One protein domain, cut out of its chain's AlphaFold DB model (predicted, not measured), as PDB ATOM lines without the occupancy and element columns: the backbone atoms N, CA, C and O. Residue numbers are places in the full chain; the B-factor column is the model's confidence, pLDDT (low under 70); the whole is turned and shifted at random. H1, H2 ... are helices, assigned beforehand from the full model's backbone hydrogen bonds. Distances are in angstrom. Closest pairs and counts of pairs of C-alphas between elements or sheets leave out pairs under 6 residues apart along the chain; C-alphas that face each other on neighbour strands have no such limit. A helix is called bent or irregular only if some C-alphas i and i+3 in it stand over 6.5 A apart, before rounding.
ATOM      1  N   SER A  61     219.216 204.055 165.808       80.25
ATOM      2  CA  SER A  61     218.407 205.078 165.117       80.25
ATOM      3  C   SER A  61     216.942 204.688 164.894       80.25
ATOM      4  O   SER A  61     216.091 205.557 164.745       80.25
ATOM      5  N   ASN A  62     216.642 203.389 164.902       86.56
ATOM      6  CA  ASN A  62     215.305 202.848 164.655       86.56
ATOM      7  C   ASN A  62     214.485 202.655 165.942       86.56
ATOM      8  O   ASN A  62     213.360 202.158 165.894       86.56
ATOM      9  N   SER A  63     215.034 203.004 167.109       89.00
ATOM     10  CA  SER A  63     214.332 202.834 168.379       89.00
ATOM     11  C   SER A  63     213.274 203.923 168.580       89.00
ATOM     12  O   SER A  63     213.568 205.098 168.792       89.00
ATOM     13  N   VAL A  64     212.004 203.510 168.560       91.44
ATOM     14  CA  VAL A  64     210.848 204.397 168.784       91.44
ATOM     15  C   VAL A  64     210.961 205.127 170.126       91.44
ATOM     16  O   VAL A  64     210.643 206.310 170.213       91.44
ATOM     17  N   LEU A  65     211.481 204.453 171.157       88.75
ATOM     18  CA  LEU A  65     211.653 205.033 172.488       88.75
ATOM     19  C   LEU A  65     212.645 206.209 172.500       88.75
ATOM     20  O   LEU A  65     212.356 207.233 173.117       88.75
ATOM     21  N   ALA A  66     213.774 206.106 171.787       86.94
ATOM     22  CA  ALA A  66     214.736 207.205 171.690       86.94
ATOM     23  C   ALA A  66     214.158 208.385 170.901       86.94
ATOM     24  O   ALA A  66     214.358 209.538 171.279       86.94
ATOM     25  N   THR A  67     213.383 208.113 169.849       89.62
ATOM     26  CA  THR A  67     212.670 209.156 169.100       89.62
ATOM     27  C   THR A  67     211.664 209.885 169.986       89.62
ATOM     28  O   THR A  67     211.664 211.114 170.014       89.62
ATOM     29  N   ILE A  68     210.860 209.157 170.769       91.62
ATOM     30  CA  ILE A  68     209.923 209.756 171.731       91.62
ATOM     31  C   ILE A  68     210.679 210.617 172.751       91.62
ATOM     32  O   ILE A  68     210.272 211.750 173.002       91.62
ATOM     33  N   ALA A  69     211.799 210.131 173.295       89.38
ATOM     34  CA  ALA A  69     212.613 210.888 174.244       89.38
ATOM     35  C   ALA A  69     213.163 212.192 173.634       89.38
ATOM     36  O   ALA A  69     213.027 213.253 174.241       89.38
ATOM     37  N   ARG A  70     213.704 212.152 172.407       88.75
ATOM     38  CA  ARG A  70     214.190 213.348 171.688       88.75
ATOM     39  C   ARG A  70     213.069 214.361 171.445       88.75
ATOM     40  O   ARG A  70     213.243 215.555 171.697       88.75
ATOM     41  N   VAL A  71     211.904 213.885 171.004       91.69
ATOM     42  CA  VAL A  71     210.725 214.734 170.778       91.69
ATOM     43  C   VAL A  71     210.243 215.356 172.086       91.69
ATOM     44  O   VAL A  71     209.920 216.538 172.093       91.69
ATOM     45  N   ALA A  72     210.255 214.620 173.199       91.69
ATOM     46  CA  ALA A  72     209.867 215.137 174.512       91.69
ATOM     47  C   ALA A  72     210.882 216.142 175.094       91.69
ATOM     48  O   ALA A  72     210.484 217.116 175.733       91.69
ATOM     49  N   MET A  73     212.184 215.953 174.856       91.19
ATOM     50  CA  MET A  73     213.229 216.879 175.322       91.19
ATOM     51  C   MET A  73     213.235 218.203 174.551       91.19
ATOM     52  O   MET A  73     213.540 219.244 175.128       91.19
ATOM     53  N   THR A  74     212.856 218.190 173.272       90.62
ATOM     54  CA  THR A  74     212.854 219.385 172.411       90.62
ATOM     55  C   THR A  74     212.034 220.562 172.978       90.62
ATOM     56  O   THR A  74     212.608 221.637 173.159       90.62
ATOM     57  N   PRO A  75     210.734 220.426 173.324       93.06
ATOM     58  CA  PRO A  75     209.956 221.534 173.880       93.06
ATOM     59  C   PRO A  75     210.492 221.995 175.238       93.06
ATOM     60  O   PRO A  75     210.492 223.192 175.517       93.06
ATOM     61  N   MET A  76     211.009 221.074 176.059       92.25
ATOM     62  CA  MET A  76     211.628 221.419 177.339       92.25
ATOM     63  C   MET A  76     212.868 222.300 177.140       92.25
ATOM     64  O   MET A  76     213.021 223.309 177.826       92.25
ATOM     65  N   LEU A  77     213.725 221.967 176.170       89.75
ATOM     66  CA  LEU A  77     214.895 222.776 175.824       89.75
ATOM     67  C   LEU A  77     214.503 224.140 175.251       89.75
ATOM     68  O   LEU A  77     215.135 225.136 175.597       89.75
ATOM     69  N   ILE A  78     213.437 224.218 174.447       90.06
ATOM     70  CA  ILE A  78     212.913 225.495 173.943       90.06
ATOM     71  C   ILE A  78     212.487 226.385 175.115       90.06
ATOM     72  O   ILE A  78     212.958 227.517 175.224       90.06
ATOM     73  N   VAL A  79     211.665 225.874 176.033       92.62
ATOM     74  CA  VAL A  79     211.218 226.640 177.207       92.62
ATOM     75  C   VAL A  79     212.409 227.050 178.076       92.62
ATOM     76  O   VAL A  79     212.529 228.218 178.445       92.62
ATOM     77  N   CYS A  80     213.330 226.124 178.349       90.62
ATOM     78  CA  CYS A  80     214.539 226.395 179.125       90.62
ATOM     79  C   CYS A  80     215.395 227.496 178.480       90.62
ATOM     80  O   CYS A  80     215.823 228.424 179.163       90.62
ATOM     81  N   SER A  81     215.572 227.463 177.154       87.69
ATOM     82  CA  SER A  81     216.348 228.474 176.432       87.69
ATOM     83  C   SER A  81     215.768 229.880 176.608       87.69
ATOM     84  O   SER A  81     216.511 230.811 176.918       87.69
ATOM     85  N   VAL A  82     214.443 230.034 176.518       88.62
ATOM     86  CA  VAL A  82     213.756 231.319 176.721       88.62
ATOM     87  C   VAL A  82     213.928 231.807 178.161       88.62
ATOM     88  O   VAL A  82     214.235 232.981 178.387       88.62
ATOM     89  N   LEU A  83     213.787 230.902 179.133       88.56
ATOM     90  CA  LEU A  83     213.961 231.214 180.552       88.56
ATOM     91  C   LEU A  83     215.403 231.607 180.897       88.56
ATOM     92  O   LEU A  83     215.594 232.454 181.764       88.56
ATOM     93  N   CYS A  84     216.408 231.052 180.215       88.12
ATOM     94  CA  CYS A  84     217.816 231.411 180.404       88.12
ATOM     95  C   CYS A  84     218.211 232.703 179.663       88.12
ATOM     96  O   CYS A  84     219.007 233.488 180.179       88.12
ATOM     97  N   LEU A  85     217.635 232.961 178.484       87.31
ATOM     98  CA  LEU A  85     217.902 234.162 177.681       87.31
ATOM     99  C   LEU A  85     217.433 235.442 178.377       87.31
ATOM    100  O   LEU A  85     218.116 236.465 178.308       87.31
ATOM    101  N   ASN A  86     216.288 235.394 179.062       86.12
ATOM    102  CA  ASN A  86     215.713 236.559 179.730       86.12
ATOM    103  C   ASN A  86     216.660 237.198 180.779       86.12
ATOM    104  O   ASN A  86     217.005 238.372 180.612       86.12
ATOM    105  N   PRO A  87     217.151 236.465 181.802       87.38
ATOM    106  CA  PRO A  87     218.099 237.001 182.776       87.38
ATOM    107  C   PRO A  87     219.484 237.272 182.173       87.38
ATOM    108  O   PRO A  87     220.127 238.246 182.560       87.38
ATOM    109  N   ALA A  88     219.950 236.467 181.206       85.94
ATOM    110  CA  ALA A  88     221.232 236.707 180.536       85.94
ATOM    111  C   ALA A  88     221.247 238.072 179.835       85.94
ATOM    112  O   ALA A  88     222.166 238.872 180.019       85.94
ATOM    113  N   ARG A  89     220.178 238.378 179.096       88.44
ATOM    114  CA  ARG A  89     220.006 239.667 178.430       88.44
ATOM    115  C   ARG A  89     219.905 240.819 179.425       88.44
ATOM    116  O   ARG A  89     220.521 241.855 179.197       88.44
ATOM    117  N   GLU A  90     219.150 240.667 180.515       85.94
ATOM    118  CA  GLU A  90     219.076 241.711 181.546       85.94
ATOM    119  C   GLU A  90     220.446 242.025 182.150       85.94
ATOM    120  O   GLU A  90     220.786 243.199 182.305       85.94
ATOM    121  N   ASN A  91     221.251 241.004 182.446       86.81
ATOM    122  CA  ASN A  91     222.598 241.196 182.979       86.81
ATOM    123  C   ASN A  91     223.509 241.921 181.980       86.81
ATOM    124  O   ASN A  91     224.222 242.842 182.371       86.81
ATOM    125  N   ILE A  92     223.441 241.573 180.691       86.81
ATOM    126  CA  ILE A  92     224.219 242.250 179.642       86.81
ATOM    127  C   ILE A  92     223.796 243.712 179.505       86.81
ATOM    128  O   ILE A  92     224.653 244.590 179.490       86.81
ATOM    129  N   LEU A  93     222.492 244.001 179.465       85.69
ATOM    130  CA  LEU A  93     222.002 245.377 179.371       85.69
ATOM    131  C   LEU A  93     222.445 246.217 180.575       85.69
ATOM    132  O   LEU A  93     222.880 247.352 180.398       85.69
ATOM    133  N   ARG A  94     222.399 245.657 181.790       84.44
ATOM    134  CA  ARG A  94     222.899 246.333 183.000       84.44
ATOM    135  C   ARG A  94     224.399 246.612 182.914       84.44
ATOM    136  O   ARG A  94     224.821 247.710 183.264       84.44
ATOM    137  N   LEU A  95     225.189 245.659 182.416       84.44
ATOM    138  CA  LEU A  95     226.627 245.841 182.208       84.44
ATOM    139  C   LEU A  95     226.923 246.903 181.146       84.44
ATOM    140  O   LEU A  95     227.785 247.746 181.368       84.44
ATOM    141  N   MET A  96     226.197 246.912 180.026       81.75
ATOM    142  CA  MET A  96     226.379 247.930 178.987       81.75
ATOM    143  C   MET A  96     226.023 249.329 179.494       81.75
ATOM    144  O   MET A  96     226.761 250.271 179.231       81.75
ATOM    145  N   LEU A  97     224.946 249.468 180.271       81.19
ATOM    146  CA  LEU A  97     224.583 250.744 180.893       81.19
ATOM    147  C   LEU A  97     225.633 251.212 181.911       81.19
ATOM    148  O   LEU A  97     225.958 252.394 181.950       81.19
ATOM    149  N   ALA A  98     226.189 250.295 182.707       81.31
ATOM    150  CA  ALA A  98     227.242 250.617 183.667       81.31
ATOM    151  C   ALA A  98     228.579 250.978 182.989       81.31
ATOM    152  O   ALA A  98     229.294 251.852 183.472       81.31
ATOM    153  N   ALA A  99     228.913 250.323 181.873       81.12
ATOM    154  CA  ALA A  99     230.146 250.554 181.122       81.12
ATOM    155  C   ALA A  99     230.094 251.818 180.245       81.12
ATOM    156  O   ALA A  99     231.125 252.449 180.019       81.12
ATOM    157  N   PHE A 100     228.905 252.208 179.775       77.56
ATOM    158  CA  PHE A 100     228.690 253.389 178.937       77.56
ATOM    159  C   PHE A 100     227.719 254.375 179.612       77.56
ATOM    160  O   PHE A 100     226.580 254.541 179.159       77.56
ATOM    161  N   PRO A 101     228.157 255.091 180.667       63.00
ATOM    162  CA  PRO A 101     227.319 256.060 181.382       63.00
ATOM    163  C   PRO A 101     226.853 257.237 180.503       63.00
ATOM    164  O   PRO A 101     225.946 257.972 180.887       63.00
ATOM    165  N   SER A 102     227.415 257.412 179.300       51.91
ATOM    166  CA  SER A 102     227.041 258.481 178.364       51.91
ATOM    167  C   SER A 102     225.639 258.336 177.756       51.91
ATOM    168  O   SER A 102     225.183 259.261 177.087       51.91
ATOM    169  N   SER A 139     215.249 251.851 174.018       71.25
ATOM    170  CA  SER A 139     215.200 250.688 174.911       71.25
ATOM    171  C   SER A 139     214.756 249.408 174.195       71.25
ATOM    172  O   SER A 139     215.325 248.351 174.455       71.25
ATOM    173  N   LYS A 140     213.769 249.472 173.289       80.12
ATOM    174  CA  LYS A 140     213.302 248.303 172.518       80.12
ATOM    175  C   LYS A 140     214.332 247.843 171.487       80.12
ATOM    176  O   LYS A 140     214.566 246.649 171.360       80.12
ATOM    177  N   THR A 141     214.988 248.766 170.791       81.44
ATOM    178  CA  THR A 141     216.032 248.455 169.811       81.44
ATOM    179  C   THR A 141     217.251 247.842 170.492       81.44
ATOM    180  O   THR A 141     217.722 246.803 170.040       81.44
ATOM    181  N   ALA A 142     217.721 248.401 171.614       83.00
ATOM    182  CA  ALA A 142     218.808 247.811 172.406       83.00
ATOM    183  C   ALA A 142     218.445 246.402 172.916       83.00
ATOM    184  O   ALA A 142     219.254 245.477 172.883       83.00
ATOM    185  N   TYR A 143     217.194 246.212 173.328       85.44
ATOM    186  CA  TYR A 143     216.691 244.924 173.793       85.44
ATOM    187  C   TYR A 143     216.642 243.870 172.678       85.44
ATOM    188  O   TYR A 143     217.136 242.752 172.852       85.44
ATOM    189  N   THR A 144     216.090 244.220 171.514       87.44
ATOM    190  CA  THR A 144     216.011 243.322 170.355       87.44
ATOM    191  C   THR A 144     217.397 243.006 169.801       87.44
ATOM    192  O   THR A 144     217.689 241.845 169.535       87.44
ATOM    193  N   THR A 145     218.277 244.005 169.685       89.38
ATOM    194  CA  THR A 145     219.660 243.811 169.208       89.38
ATOM    195  C   THR A 145     220.467 242.917 170.143       89.38
ATOM    196  O   THR A 145     221.109 241.988 169.665       89.38
ATOM    197  N   THR A 146     220.371 243.105 171.463       88.00
ATOM    198  CA  THR A 146     221.047 242.230 172.441       88.00
ATOM    199  C   THR A 146     220.525 240.794 172.362       88.00
ATOM    200  O   THR A 146     221.304 239.846 172.421       88.00
ATOM    201  N   THR A 147     219.210 240.615 172.190       89.69
ATOM    202  CA  THR A 147     218.608 239.280 172.033       89.69
ATOM    203  C   THR A 147     219.085 238.606 170.746       89.69
ATOM    204  O   THR A 147     219.490 237.449 170.783       89.69
ATOM    205  N   LEU A 148     219.089 239.326 169.620       90.88
ATOM    206  CA  LEU A 148     219.598 238.811 168.348       90.88
ATOM    207  C   LEU A 148     221.076 238.440 168.441       90.88
ATOM    208  O   LEU A 148     221.451 237.363 167.992       90.88
ATOM    209  N   LEU A 149     221.895 239.290 169.061       91.25
ATOM    210  CA  LEU A 149     223.314 239.018 169.264       91.25
ATOM    211  C   LEU A 149     223.522 237.739 170.085       91.25
ATOM    212  O   LEU A 149     224.314 236.889 169.692       91.25
ATOM    213  N   LEU A 150     222.776 237.569 171.182       89.56
ATOM    214  CA  LEU A 150     222.802 236.343 171.981       89.56
ATOM    215  C   LEU A 150     222.410 235.114 171.156       89.56
ATOM    216  O   LEU A 150     223.117 234.113 171.195       89.56
ATOM    217  N   CYS A 151     221.331 235.192 170.372       90.12
ATOM    218  CA  CYS A 151     220.912 234.092 169.502       90.12
ATOM    219  C   CYS A 151     221.979 233.745 168.455       90.12
ATOM    220  O   CYS A 151     222.236 232.567 168.223       90.12
ATOM    221  N   VAL A 152     222.624 234.750 167.852       92.50
ATOM    222  CA  VAL A 152     223.717 234.549 166.892       92.50
ATOM    223  C   VAL A 152     224.910 233.883 167.570       92.50
ATOM    224  O   VAL A 152     225.427 232.909 167.038       92.50
ATOM    225  N   ILE A 153     225.313 234.336 168.761       89.88
ATOM    226  CA  ILE A 153     226.396 233.704 169.529       89.88
ATOM    227  C   ILE A 153     226.043 232.249 169.853       89.88
ATOM    228  O   ILE A 153     226.862 231.365 169.629       89.88
ATOM    229  N   CYS A 154     224.821 231.970 170.316       89.00
ATOM    230  CA  CYS A 154     224.370 230.602 170.580       89.00
ATOM    231  C   CYS A 154     224.392 229.729 169.317       89.00
ATOM    232  O   CYS A 154     224.840 228.586 169.386       89.00
ATOM    233  N   ALA A 155     223.948 230.255 168.172       88.81
ATOM    234  CA  ALA A 155     223.976 229.539 166.898       88.81
ATOM    235  C   ALA A 155     225.413 229.267 166.425       88.81
ATOM    236  O   ALA A 155     225.720 228.154 166.009       88.81
ATOM    237  N   LEU A 156     226.309 230.251 166.547       89.25
ATOM    238  CA  LEU A 156     227.728 230.083 166.240       89.25
ATOM    239  C   LEU A 156     228.371 229.034 167.148       89.25
ATOM    240  O   LEU A 156     229.070 228.162 166.644       89.25
ATOM    241  N   CYS A 157     228.089 229.055 168.453       86.38
ATOM    242  CA  CYS A 157     228.553 228.021 169.378       86.38
ATOM    243  C   CYS A 157     228.015 226.635 168.998       86.38
ATOM    244  O   CYS A 157     228.767 225.671 169.038       86.38
ATOM    245  N   ALA A 158     226.747 226.524 168.597       86.00
ATOM    246  CA  ALA A 158     226.162 225.246 168.190       86.00
ATOM    247  C   ALA A 158     226.804 224.665 166.918       86.00
ATOM    248  O   ALA A 158     226.865 223.449 166.772       86.00
ATOM    249  N   ILE A 159     227.281 225.516 166.004       86.88
ATOM    250  CA  ILE A 159     227.959 225.090 164.768       86.88
ATOM    251  C   ILE A 159     229.447 224.816 165.019       86.88
ATOM    252  O   ILE A 159     229.996 223.854 164.493       86.88
ATOM    253  N   ALA A 160     230.105 225.670 165.804       84.12
ATOM    254  CA  ALA A 160     231.542 225.602 166.046       84.12
ATOM    255  C   ALA A 160     231.931 224.545 167.085       84.12
ATOM    256  O   ALA A 160     233.088 224.132 167.110       84.12
ATOM    257  N   VAL A 161     231.005 224.127 167.958       80.19
ATOM    258  CA  VAL A 161     231.307 223.197 169.047       80.19
ATOM    259  C   VAL A 161     230.810 221.786 168.740       80.19
ATOM    260  O   VAL A 161     229.618 221.522 168.877       80.19
TER     261      VAL A 161
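This is residues 61 to 102 and 139 to 161 of the 227 residues of the protein "Aa_trans domain-containing protein" of Perkinsus olseni (UniProt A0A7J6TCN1). Going along the printed part from its first residue, you meet one long helix, H1, with a slight kink, and then a shorter helix, H2, which crosses it as a lopsided X. The crossing lies between residues 85 to 93 of H1 and residues 143 to 150 of H2, and long stretches of both helices stand free beyond it. The printed part has 65 residues with two named helices, in the order H1, H2, and no named strand; its class is all helix. It is extended, with a radius of gyration of the C-alphas of 16.7 A, and spans 58 by 23 by 16 A, with H1 making the length.

Find C-alpha 64 at (210.848, 204.397, 168.784); from there H1, residues 64 to 99, runs 51.5 A to C-alpha 99 at (230.146, 250.554, 181.122). Near residue 77 it has a kink of 26 degrees. H1 is neither bent nor irregular, but only just: C-alphas 72 and 75 are 6.4 A apart. Next find H2, residues 139 to 160, which runs 31.2 A and ends at C-alpha 160, (231.542, 225.602, 166.046).

Look at Arg 89 and Thr 147, where H1 and H2 touch: their C-alphas, the closest of the two helices, are 6.6 A apart. H1 touches H2 with residues 85 to 93 alone, and H2 touches H1 with residues 143 to 150 alone. The helices run opposite ways at a steep tilt of 48 degrees. In H2 every O i to N i+4 pair is within hydrogen-bond range; in H1, 29 of 32 are.

The C-alphas of Asn 62 and Ser 102, the two farthest apart, are 58.5 A from each other. Residues 103 to 138 are not printed, and C-alphas 102 and 139 are 14.6 A apart across this cut, through which the link from H1 to H2 passes. The model's mean pLDDT over the printed part is 86.3, and residues 101 to 102 are under 70.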